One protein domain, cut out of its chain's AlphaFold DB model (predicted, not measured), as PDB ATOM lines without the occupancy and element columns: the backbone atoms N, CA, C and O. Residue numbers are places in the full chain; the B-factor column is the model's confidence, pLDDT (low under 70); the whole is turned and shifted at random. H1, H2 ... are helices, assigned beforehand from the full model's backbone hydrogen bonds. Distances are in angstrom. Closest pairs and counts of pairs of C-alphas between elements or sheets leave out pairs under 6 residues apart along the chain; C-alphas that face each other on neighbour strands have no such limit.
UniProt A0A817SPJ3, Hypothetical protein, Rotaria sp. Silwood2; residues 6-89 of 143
ATOM      1  N   LEU A   6      89.973 -33.753 -67.670       90.94
ATOM      2  CA  LEU A   6      89.637 -32.861 -68.776       90.94
ATOM      3  C   LEU A   6      88.648 -31.766 -68.364       90.94
ATOM      4  O   LEU A   6      88.964 -30.584 -68.524       90.94
ATOM      5  N   ALA A   7      87.501 -32.113 -67.771       91.75
ATOM      6  CA  ALA A   7      86.524 -31.109 -67.359       91.75
ATOM      7  C   ALA A   7      87.104 -30.172 -66.298       91.75
ATOM      8  O   ALA A   7      86.868 -28.965 -66.341       91.75
ATOM      9  N   ALA A   8      87.921 -30.682 -65.376       92.75
ATOM     10  CA  ALA A   8      88.559 -29.835 -64.377       92.75
ATOM     11  C   ALA A   8      89.599 -28.864 -64.981       92.75
ATOM     12  O   ALA A   8      89.748 -27.754 -64.467       92.75
ATOM     13  N   HIS A   9      90.272 -29.212 -66.088       94.56
ATOM     14  CA  HIS A   9      91.093 -28.250 -66.840       94.56
ATOM     15  C   HIS A   9      90.228 -27.162 -67.485       94.56
ATOM     16  O   HIS A   9      90.528 -25.978 -67.331       94.56
ATOM     17  N   MET A  10      89.122 -27.547 -68.126       94.44
ATOM     18  CA  MET A  10      88.202 -26.605 -68.774       94.44
ATOM     19  C   MET A  10      87.564 -25.633 -67.772       94.44
ATOM     20  O   MET A  10      87.544 -24.428 -68.007       94.44
ATOM     21  N   ILE A  11      87.101 -26.133 -66.620       94.88
ATOM     22  CA  ILE A  11      86.534 -25.300 -65.547       94.88
ATOM     23  C   ILE A  11      87.590 -24.331 -65.005       94.88
ATOM     24  O   ILE A  11      87.300 -23.161 -64.750       94.88
ATOM     25  N   GLY A  12      88.819 -24.809 -64.812       94.69
ATOM     26  CA  GLY A  12      89.901 -24.033 -64.217       94.69
ATOM     27  C   GLY A  12      90.568 -23.010 -65.140       94.69
ATOM     28  O   GLY A  12      91.379 -22.237 -64.645       94.69
ATOM     29  N   GLY A  13      90.244 -22.983 -66.437       95.75
ATOM     30  CA  GLY A  13      90.927 -22.107 -67.400       95.75
ATOM     31  C   GLY A  13      92.339 -22.592 -67.760       95.75
ATOM     32  O   GLY A  13      93.251 -21.796 -67.978       95.75
ATOM     33  N   PHE A  14      92.543 -23.910 -67.787       95.94
ATOM     34  CA  PHE A  14      93.815 -24.534 -68.152       95.94
ATOM     35  C   PHE A  14      93.754 -25.155 -69.552       95.94
ATOM     36  O   PHE A  14      92.680 -25.472 -70.072       95.94
ATOM     37  N   GLN A  15      94.919 -25.383 -70.163       95.06
ATOM     38  CA  GLN A  15      94.986 -26.095 -71.435       95.06
ATOM     39  C   GLN A  15      94.438 -27.520 -71.305       95.06
ATOM     40  O   GLN A  15      94.631 -28.195 -70.300       95.06
ATOM     41  N   SER A  16      93.769 -27.985 -72.353       93.25
ATOM     42  CA  SER A  16      93.192 -29.334 -72.417       93.25
ATOM     43  C   SER A  16      94.058 -30.316 -73.219       93.25
ATOM     44  O   SER A  16      93.626 -31.425 -73.518       93.25
ATOM     45  N   SER A  17      95.277 -29.904 -73.587       92.25
ATOM     46  CA  SER A  17      96.286 -30.771 -74.199       92.25
ATOM     47  C   SER A  17      97.205 -31.332 -73.117       92.25
ATOM     48  O   SER A  17      97.899 -30.579 -72.434       92.25
ATOM     49  N   PHE A  18      97.225 -32.660 -72.978       90.19
ATOM     50  CA  PHE A  18      98.047 -33.364 -71.982       90.19
ATOM     51  C   PHE A  18      99.386 -33.869 -72.528       90.19
ATOM     52  O   PHE A  18     100.160 -34.488 -71.802       90.19
ATOM     53  N   SER A  19      99.653 -33.624 -73.809       90.44
ATOM     54  CA  SER A  19     100.834 -34.120 -74.518       90.44
ATOM     55  C   SER A  19     101.837 -33.025 -74.888       90.44
ATOM     56  O   SER A  19     102.721 -33.273 -75.701       90.44
ATOM     57  N   THR A  20     101.676 -31.807 -74.362       92.31
ATOM     58  CA  THR A  20     102.481 -30.631 -74.735       92.31
ATOM     59  C   THR A  20     102.544 -29.599 -73.608       92.31
ATOM     60  O   THR A  20     101.550 -29.387 -72.910       92.31
ATOM     61  N   GLY A  21     103.664 -28.881 -73.483       93.19
ATOM     62  CA  GLY A  21     103.789 -27.724 -72.587       93.19
ATOM     63  C   GLY A  21     103.498 -28.047 -71.117       93.19
ATOM     64  O   GLY A  21     103.797 -29.136 -70.637       93.19
ATOM     65  N   TYR A  22     102.902 -27.107 -70.383       94.00
ATOM     66  CA  TYR A  22     102.588 -27.272 -68.956       94.00
ATOM     67  C   TYR A  22     101.201 -27.890 -68.770       94.00
ATOM     68  O   TYR A  22     100.185 -27.198 -68.719       94.00
ATOM     69  N   PHE A  23     101.143 -29.214 -68.734       91.06
ATOM     70  CA  PHE A  23      99.898 -29.990 -68.800       91.06
ATOM     71  C   PHE A  23      99.201 -30.211 -67.449       91.06
ATOM     72  O   PHE A  23      98.128 -30.803 -67.405       91.06
ATOM     73  N   CYS A  24      99.816 -29.801 -66.338       89.94
ATOM     74  CA  CYS A  24      99.320 -30.083 -64.995       89.94
ATOM     75  C   CYS A  24      98.799 -28.819 -64.299       89.94
ATOM     76  O   CYS A  24      99.420 -27.753 -64.342       89.94
ATOM     77  N   ARG A  25      97.690 -28.968 -63.562       91.38
ATOM     78  CA  ARG A  25      97.128 -27.904 -62.710       91.38
ATOM     79  C   ARG A  25      97.952 -27.637 -61.450       91.38
ATOM     80  O   ARG A  25      97.838 -26.560 -60.878       91.38
ATOM     81  N   ARG A  26      98.743 -28.613 -60.987       88.25
ATOM     82  CA  ARG A  26      99.441 -28.555 -59.689       88.25
ATOM     83  C   ARG A  26     100.937 -28.314 -59.782       88.25
ATOM     84  O   ARG A  26     101.499 -27.759 -58.848       88.25
ATOM     85  N   CYS A  27     101.587 -28.700 -60.872       88.88
ATOM     86  CA  CYS A  27     103.015 -28.465 -61.063       88.88
ATOM     87  C   CYS A  27     103.279 -27.595 -62.293       88.88
ATOM     88  O   CYS A  27     102.456 -27.492 -63.204       88.88
ATOM     89  N   LEU A  28     104.447 -26.963 -62.298       91.44
ATOM     90  CA  LEU A  28     104.994 -26.183 -63.404       91.44
ATOM     91  C   LEU A  28     106.094 -26.986 -64.106       91.44
ATOM     92  O   LEU A  28     107.190 -26.489 -64.341       91.44
ATOM     93  N   ILE A  29     105.802 -28.251 -64.408       89.75
ATOM     94  CA  ILE A  29     106.683 -29.128 -65.183       89.75
ATOM     95  C   ILE A  29     106.247 -29.068 -66.645       89.75
ATOM     96  O   ILE A  29     105.056 -29.199 -66.947       89.75
ATOM     97  N   ASN A  30     107.206 -28.871 -67.546       90.94
ATOM     98  CA  ASN A  30     106.958 -28.979 -68.975       90.94
ATOM     99  C   ASN A  30     106.865 -30.460 -69.376       90.94
ATOM    100  O   ASN A  30     107.551 -31.315 -68.819       90.94
ATOM    101  N   TYR A  31     106.016 -30.770 -70.351       89.88
ATOM    102  CA  TYR A  31     105.851 -32.105 -70.906       89.88
ATOM    103  C   TYR A  31     107.181 -32.745 -71.315       89.88
ATOM    104  O   TYR A  31     107.367 -33.944 -71.091       89.88
ATOM    105  N   ASP A  32     108.111 -31.960 -71.852       89.31
ATOM    106  CA  ASP A  32     109.423 -32.450 -72.287       89.31
ATOM    107  C   ASP A  32     110.311 -32.888 -71.107       89.31
ATOM    108  O   ASP A  32     111.095 -33.826 -71.236       89.31
ATOM    109  N   ASP A  33     110.100 -32.310 -69.923       85.12
ATOM    110  CA  ASP A  33     110.882 -32.577 -68.709       85.12
ATOM    111  C   ASP A  33     110.256 -33.655 -67.802       85.12
ATOM    112  O   ASP A  33     110.809 -34.010 -66.758       85.12
ATOM    113  N   ARG A  34     109.097 -34.215 -68.183       81.88
ATOM    114  CA  ARG A  34     108.289 -35.109 -67.325       81.88
ATOM    115  C   ARG A  34     108.993 -36.402 -66.895       81.88
ATOM    116  O   ARG A  34     108.582 -37.021 -65.921       81.88
ATOM    117  N   SER A  35     109.992 -36.850 -67.655       73.88
ATOM    118  CA  SER A  35     110.706 -38.115 -67.430       73.88
ATOM    119  C   SER A  35     111.906 -37.989 -66.495       73.88
ATOM    120  O   SER A  35     112.552 -38.995 -66.202       73.88
ATOM    121  N   LEU A  36     112.246 -36.777 -66.049       63.84
ATOM    122  CA  LEU A  36     113.350 -36.593 -65.118       63.84
ATOM    123  C   LEU A  36     112.985 -37.209 -63.756       63.84
ATOM    124  O   LEU A  36     111.840 -37.081 -63.316       63.84
ATOM    125  N   PRO A  37     113.925 -37.878 -63.062       58.12
ATOM    126  CA  PRO A  37     113.724 -38.308 -61.686       58.12
ATOM    127  C   PRO A  37     113.674 -37.064 -60.794       58.12
ATOM    128  O   PRO A  37     114.675 -36.629 -60.227       58.12
ATOM    129  N   ILE A  38     112.501 -36.443 -60.717       58.59
ATOM    130  CA  ILE A  38     112.285 -35.289 -59.859       58.59
ATOM    131  C   ILE A  38     112.172 -35.839 -58.440       58.59
ATOM    132  O   ILE A  38     111.183 -36.475 -58.075       58.59
ATOM    133  N   LEU A  39     113.217 -35.627 -57.637       57.66
ATOM    134  CA  LEU A  39     113.123 -35.758 -56.185       57.66
ATOM    135  C   LEU A  39     111.894 -34.963 -55.734       57.66
ATOM    136  O   LEU A  39     111.797 -33.781 -56.065       57.66
ATOM    137  N   LEU A  40     110.973 -35.588 -54.988       57.28
ATOM    138  CA  LEU A  40     109.707 -34.968 -54.551       57.28
ATOM    139  C   LEU A  40     109.895 -33.563 -53.940       57.28
ATOM    140  O   LEU A  40     108.996 -32.734 -54.034       57.28
ATOM    141  N   ASN A  41     111.068 -33.281 -53.366       57.44
ATOM    142  CA  ASN A  41     111.405 -32.000 -52.743       57.44
ATOM    143  C   ASN A  41     111.722 -30.854 -53.725       57.44
ATOM    144  O   ASN A  41     111.773 -29.711 -53.289       57.44
ATOM    145  N   ASN A  42     111.914 -31.130 -55.020       62.97
ATOM    146  CA  ASN A  42     112.263 -30.129 -56.039       62.97
ATOM    147  C   ASN A  42     111.165 -29.948 -57.103       62.97
ATOM    148  O   ASN A  42     111.415 -29.389 -58.172       62.97
ATOM    149  N   VAL A  43     109.946 -30.437 -56.853       68.94
ATOM    150  CA  VAL A  43     108.829 -30.224 -57.777       68.94
ATOM    151  C   VAL A  43     108.375 -28.769 -57.671       68.94
ATOM    152  O   VAL A  43     107.782 -28.374 -56.667       68.94
ATOM    153  N   ASN A  44     108.601 -27.986 -58.730       82.31
ATOM    154  CA  ASN A  44     108.023 -26.650 -58.869       82.31
ATOM    155  C   ASN A  44     106.492 -26.759 -58.853       82.31
ATOM    156  O   ASN A  44     105.856 -27.107 -59.852       82.31
ATOM    157  N   THR A  45     105.908 -26.513 -57.684       89.19
ATOM    158  CA  THR A  45     104.466 -26.579 -57.443       89.19
ATOM    159  C   THR A  45     103.851 -25.235 -57.794       89.19
ATOM    160  O   THR A  45     104.383 -24.191 -57.433       89.19
ATOM    161  N   ARG A  46     102.723 -25.256 -58.500       92.50
ATOM    162  CA  ARG A  46     101.985 -24.052 -58.871       92.50
ATOM    163  C   ARG A  46     101.288 -23.490 -57.637       92.50
ATOM    164  O   ARG A  46     100.391 -24.138 -57.094       92.50
ATOM    165  N   THR A  47     101.672 -22.293 -57.212       94.06
ATOM    166  CA  THR A  47     100.981 -21.586 -56.128       94.06
ATOM    167  C   THR A  47      99.784 -20.792 -56.659       94.06
ATOM    168  O   THR A  47      99.619 -20.613 -57.869       94.06
ATOM    169  N   THR A  48      98.922 -20.314 -55.758       94.69
ATOM    170  CA  THR A  48      97.834 -19.389 -56.120       94.69
ATOM    171  C   THR A  48      98.390 -18.092 -56.707       94.69
ATOM    172  O   THR A  48      97.907 -17.633 -57.734       94.69
ATOM    173  N   ILE A  49      99.483 -17.581 -56.132       95.56
ATOM    174  CA  ILE A  49     100.170 -16.361 -56.574       95.56
ATOM    175  C   ILE A  49     100.696 -16.517 -58.006       95.56
ATOM    176  O   ILE A  49     100.448 -15.655 -58.848       95.56
ATOM    177  N   ASP A  50     101.375 -17.632 -58.303       94.31
ATOM    178  CA  ASP A  50     101.873 -17.904 -59.659       94.31
ATOM    179  C   ASP A  50     100.717 -17.956 -60.660       94.31
ATOM    180  O   ASP A  50     100.786 -17.376 -61.743       94.31
ATOM    181  N   HIS A  51      99.632 -18.643 -60.292       96.00
ATOM    182  CA  HIS A  51      98.465 -18.785 -61.151       96.00
ATOM    183  C   HIS A  51      97.810 -17.436 -61.461       96.00
ATOM    184  O   HIS A  51      97.586 -17.144 -62.636       96.00
ATOM    185  N   ASP A  52      97.568 -16.609 -60.444       96.25
ATOM    186  CA  ASP A  52      96.960 -15.285 -60.598       96.25
ATOM    187  C   ASP A  52      97.835 -14.356 -61.447       96.25
ATOM    188  O   ASP A  52      97.326 -13.595 -62.278       96.25
ATOM    189  N   MET A  53      99.160 -14.454 -61.299       96.81
ATOM    190  CA  MET A  53     100.114 -13.737 -62.142       96.81
ATOM    191  C   MET A  53      99.985 -14.161 -63.612       96.81
ATOM    192  O   MET A  53      99.882 -13.296 -64.484       96.81
ATOM    193  N   PHE A  54      99.942 -15.467 -63.904       96.06
ATOM    194  CA  PHE A  54      99.777 -15.960 -65.277       96.06
ATOM    195  C   PHE A  54      98.433 -15.550 -65.882       96.06
ATOM    196  O   PHE A  54      98.391 -15.136 -67.038       96.06
ATOM    197  N   VAL A  55      97.342 -15.623 -65.111       96.69
ATOM    198  CA  VAL A  55      96.010 -15.189 -65.558       96.69
ATOM    199  C   VAL A  55      96.012 -13.691 -65.864       96.69
ATOM    200  O   VAL A  55      95.548 -13.285 -66.927       96.69
ATOM    201  N   THR A  56      96.580 -12.866 -64.981       96.69
ATOM    202  CA  THR A  56      96.664 -11.410 -65.173       96.69
ATOM    203  C   THR A  56      97.466 -11.050 -66.421       96.69
ATOM    204  O   THR A  56      97.063 -10.176 -67.190       96.69
ATOM    205  N   GLU A  57      98.594 -11.723 -66.643       96.62
ATOM    206  CA  GLU A  57      99.426 -11.504 -67.825       96.62
ATOM    207  C   GLU A  57      98.698 -11.908 -69.111       96.62
ATOM    208  O   GLU A  57      98.735 -11.181 -70.100       96.62
ATOM    209  N   LEU A  58      97.968 -13.020 -69.083       96.06
ATOM    210  CA  LEU A  58      97.223 -13.512 -70.236       96.06
ATOM    211  C   LEU A  58      95.978 -12.658 -70.542       96.06
ATOM    212  O   LEU A  58      95.612 -12.512 -71.703       96.06
ATOM    213  N   ILE A  59      95.377 -12.010 -69.537       94.75
ATOM    214  CA  ILE A  59      94.343 -10.979 -69.748       94.75
ATOM    215  C   ILE A  59      94.928  -9.759 -70.477       94.75
ATOM    216  O   ILE A  59      94.255  -9.168 -71.320       94.75
ATOM    217  N   ARG A  60      96.176  -9.377 -70.173       95.50
ATOM    218  CA  ARG A  60      96.866  -8.269 -70.856       95.50
ATOM    219  C   ARG A  60      97.337  -8.647 -72.260       95.50
ATOM    220  O   ARG A  60      97.338  -7.785 -73.134       95.50
ATOM    221  N   GLN A  61      97.754  -9.897 -72.458       95.31
ATOM    222  CA  GLN A  61      98.354 -10.405 -73.700       95.31
ATOM    223  C   GLN A  61      97.730 -11.757 -74.098       95.31
ATOM    224  O   GLN A  61      98.337 -12.813 -73.883       95.31
ATOM    225  N   PRO A  62      96.503 -11.753 -74.659       92.88
ATOM    226  CA  PRO A  62      95.763 -12.982 -74.962       92.88
ATOM    227  C   PRO A  62      96.427 -13.875 -76.020       92.88
ATOM    228  O   PRO A  62      96.198 -15.082 -76.055       92.88
ATOM    229  N   ASP A  63      97.267 -13.293 -76.873       94.50
ATOM    230  CA  ASP A  63      98.032 -13.952 -77.935       94.50
ATOM    231  C   ASP A  63      99.097 -14.929 -77.408       94.50
ATOM    232  O   ASP A  63      99.516 -15.833 -78.127       94.50
ATOM    233  N   LYS A  64      99.489 -14.805 -76.134       91.88
ATOM    234  CA  LYS A  64     100.454 -15.697 -75.469       91.88
ATOM    235  C   LYS A  64      99.839 -16.984 -74.913       91.88
ATOM    236  O   LYS A  64     100.523 -17.746 -74.230       91.88
ATOM    237  N   SER A  65      98.553 -17.223 -75.153       91.69
ATOM    238  CA  SER A  65      97.865 -18.424 -74.682       91.69
ATOM    239  C   SER A  65      98.319 -19.684 -75.445       91.69
ATOM    240  O   SER A  65      98.374 -19.651 -76.675       91.69
ATOM    241  N   PRO A  66      98.590 -20.819 -74.767       94.69
ATOM    242  CA  PRO A  66      98.590 -21.008 -73.315       94.69
ATOM    243  C   PRO A  66      99.889 -20.524 -72.639       94.69
ATOM    244  O   PRO A  66     100.980 -20.994 -72.963       94.69
ATOM    245  N   LEU A  67      99.771 -19.683 -71.605       95.56
ATOM    246  CA  LEU A  67     100.905 -19.225 -70.792       95.56
ATOM    247  C   LEU A  67     101.052 -20.113 -69.557       95.56
ATOM    248  O   LEU A  67     100.167 -20.158 -68.706       95.56
ATOM    249  N   MET A  68     102.166 -20.843 -69.449       94.81
ATOM    250  CA  MET A  68     102.400 -21.784 -68.340       94.81
ATOM    251  C   MET A  68     101.220 -22.756 -68.133       94.81
ATOM    252  O   MET A  68     100.864 -23.129 -67.013       94.81
ATOM    253  N   GLY A  69     100.562 -23.152 -69.229       95.00
ATOM    254  CA  GLY A  69      99.414 -24.063 -69.214       95.00
ATOM    255  C   GLY A  69      98.079 -23.422 -68.825       95.00
ATOM    256  O   GLY A  69      97.073 -24.124 -68.774       95.00
ATOM    257  N   VAL A  70      98.048 -22.116 -68.552       96.62
ATOM    258  CA  VAL A  70      96.818 -21.331 -68.374       96.62
ATOM    259  C   VAL A  70      96.352 -20.839 -69.740       96.62
ATOM    260  O   VAL A  70      97.152 -20.305 -70.504       96.62
ATOM    261  N   THR A  71      95.072 -21.018 -70.051       96.50
ATOM    262  CA  THR A  71      94.452 -20.520 -71.290       96.50
ATOM    263  C   THR A  71      93.592 -19.285 -71.068       96.50
ATOM    264  O   THR A  71      93.304 -18.572 -72.027       96.50
ATOM    265  N   GLY A  72      93.186 -19.028 -69.825       95.06
ATOM    266  CA  GLY A  72      92.323 -17.918 -69.455       95.06
ATOM    267  C   GLY A  72      91.923 -17.968 -67.983       95.06
ATOM    268  O   GLY A  72      92.339 -18.873 -67.255       95.06
ATOM    269  N   PRO A  73      91.106 -17.005 -67.532       95.81
ATOM    270  CA  PRO A  73      90.469 -17.091 -66.230       95.81
ATOM    271  C   PRO A  73      89.542 -18.309 -66.126       95.81
ATOM    272  O   PRO A  73      88.947 -18.754 -67.111       95.81
ATOM    273  N   SER A  74      89.362 -18.817 -64.908       95.69
ATOM    274  CA  SER A  74      88.370 -19.858 -64.641       95.69
ATOM    275  C   SER A  74      86.946 -19.344 -64.842       95.69
ATOM    276  O   SER A  74      86.607 -18.236 -64.428       95.69
ATOM    277  N   ILE A  75      86.068 -20.203 -65.366       95.31
ATOM    278  CA  ILE A  75      84.633 -19.900 -65.493       95.31
ATOM    279  C   ILE A  75      83.962 -19.628 -64.135       95.31
ATOM    280  O   ILE A  75      82.922 -18.978 -64.078       95.31
ATOM    281  N   LEU A  76      84.553 -20.122 -63.042       94.81
ATOM    282  CA  LEU A  76      84.063 -19.948 -61.675       94.81
ATOM    283  C   LEU A  76      84.836 -18.864 -60.905       94.81
ATOM    284  O   LEU A  76      84.709 -18.798 -59.688       94.81
ATOM    285  N   GLN A  77      85.608 -17.997 -61.571       92.38
ATOM    286  CA  GLN A  77      86.415 -16.963 -60.897       92.38
ATOM    287  C   GLN A  77      85.605 -16.027 -59.978       92.38
ATOM    288  O   GLN A  77      86.134 -15.500 -59.007       92.38
ATOM    289  N   ASN A  78      84.319 -15.818 -60.279       93.06
ATOM    290  CA  ASN A  78      83.447 -14.919 -59.519       93.06
ATOM    291  C   ASN A  78      82.763 -15.629 -58.336       93.06
ATOM    292  O   ASN A  78      82.023 -14.996 -57.583       93.06
ATOM    293  N   LEU A  79      82.957 -16.942 -58.183       95.06
ATOM    294  CA  LEU A  79      82.383 -17.709 -57.087       95.06
ATOM    295  C   LEU A  79      83.209 -17.482 -55.814       95.06
ATOM    296  O   LEU A  79      84.400 -17.777 -55.760       95.06
ATOM    297  N   ILE A  80      82.559 -16.975 -54.768       94.31
ATOM    298  CA  ILE A  80      83.210 -16.676 -53.488       94.31
ATOM    299  C   ILE A  80      83.815 -17.957 -52.899       94.31
ATOM    300  O   ILE A  80      83.138 -18.976 -52.772       94.31
ATOM    301  N   GLY A  81      85.094 -17.890 -52.523       91.81
ATOM    302  CA  GLY A  81      85.826 -19.019 -51.940       91.81
ATOM    303  C   GLY A  81      86.284 -20.073 -52.953       91.81
ATOM    304  O   GLY A  81      86.843 -21.093 -52.548       91.81
ATOM    305  N   PHE A  82      86.073 -19.848 -54.252       95.00
ATOM    306  CA  PHE A  82      86.605 -20.708 -55.298       95.00
ATOM    307  C   PHE A  82      87.946 -20.180 -55.807       95.00
ATOM    308  O   PHE A  82      88.062 -19.033 -56.227       95.00
ATOM    309  N   HIS A  83      88.947 -21.053 -55.831       94.62
ATOM    310  CA  HIS A  83      90.205 -20.799 -56.517       94.62
ATOM    311  C   HIS A  83      90.626 -22.073 -57.258       94.62
ATOM    312  O   HIS A  83      90.736 -23.116 -56.609       94.62
ATOM    313  N   PRO A  84      90.931 -22.045 -58.571       93.62
ATOM    314  CA  PRO A  84      91.218 -23.253 -59.351       93.62
ATOM    315  C   PRO A  84      92.276 -24.166 -58.718       93.62
ATOM    316  O   PRO A  84      92.097 -25.377 -58.652       93.62
ATOM    317  N   ILE A  85      93.344 -23.578 -58.175       93.44
ATOM    318  CA  ILE A  85      94.442 -24.311 -57.521       93.44
ATOM    319  C   ILE A  85      94.031 -24.997 -56.208       93.44
ATOM    320  O   ILE A  85      94.553 -26.064 -55.891       93.44
ATOM    321  N   MET A  86      93.094 -24.420 -55.450       92.00
ATOM    322  CA  MET A  86      92.690 -24.947 -54.138       92.00
ATOM    323  C   MET A  86      91.417 -25.794 -54.201       92.00
ATOM    324  O   MET A  86      91.268 -26.746 -53.438       92.00
ATOM    325  N   SER A  87      90.495 -25.452 -55.099       92.75
ATOM    326  CA  SER A  87      89.125 -25.967 -55.115       92.75
ATOM    327  C   SER A  87      88.913 -27.115 -56.107       92.75
ATOM    328  O   SER A  87      87.992 -27.910 -55.916       92.75
ATOM    329  N   LEU A  88      89.744 -27.239 -57.154       91.56
ATOM    330  CA  LEU A  88      89.699 -28.382 -58.075       91.56
ATOM    331  C   LEU A  88      90.528 -29.544 -57.498       91.56
ATOM    332  O   LEU A  88      91.749 -29.412 -57.324       91.56
ATOM    333  N   PRO A  89      89.916 -30.707 -57.208       86.88
ATOM    334  CA  PRO A  89      90.683 -31.853 -56.743       86.88
ATOM    335  C   PRO A  89      91.587 -32.409 -57.854       86.88
ATOM    336  O   PRO A  89      91.433 -32.115 -59.046       86.88
TER     337      PRO A  89
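Overview. This is residues 6 to 89 of the 143 residues of the protein "Hypothetical protein" of Rotaria sp. Silwood2 (UniProt A0A817SPJ3). This domain has little regular structure: it is built mostly of loops, with helix H2 along one side and the short H1 and H3 near each other. Two long links loop out to opposite ends, at Pro 37 and Asn 78. The 84 printed residues hold H1, H2 and H3 in that order and no named strand; the class is all helix, with 24 residues in named elements. The whole is compact, with a radius of gyration of the C-alphas of 12.7 A and spans of 38 by 28 by 23 A.

Arrangement. H1, residues 6 to 12, is apart from H2, residues 48 to 60. H1 is close to but not clearly touching H3, residues 84 to 87; their closest C-alphas, those of Gly 12 and Pro 84, are 5.1 A apart. H2, with residues 48 to 51 alone, only just touches H3, with 3 pairs of C-alphas within 8 A; the closest, those of Thr 48 and Ile 85, are 6.1 A apart. In H1 and H2 every O i to N i+4 pair is within hydrogen-bond range; H3 is too short for such a pair, and its one O i to N i+3 pair is not within range.

Along the chain. H1 begins at C-alpha 6 (89.637, -32.861, -68.776) and is 9.9 A long from first to last C-alpha. H2 measures 18.5 A. H3, 5.4 A, ends at C-alpha 87 (89.125, -25.967, -55.115).

Size, cuts and confidence. The C-alphas of Pro 37 and Asn 78, the two farthest apart, are 38.3 A apart. The printed part has no cut. The links H1 to H2, 35 residues, and H2 to H3, 23 residues, are long. Residues 36 to 43 have pLDDT under 70; the mean of the printed part is 89.8.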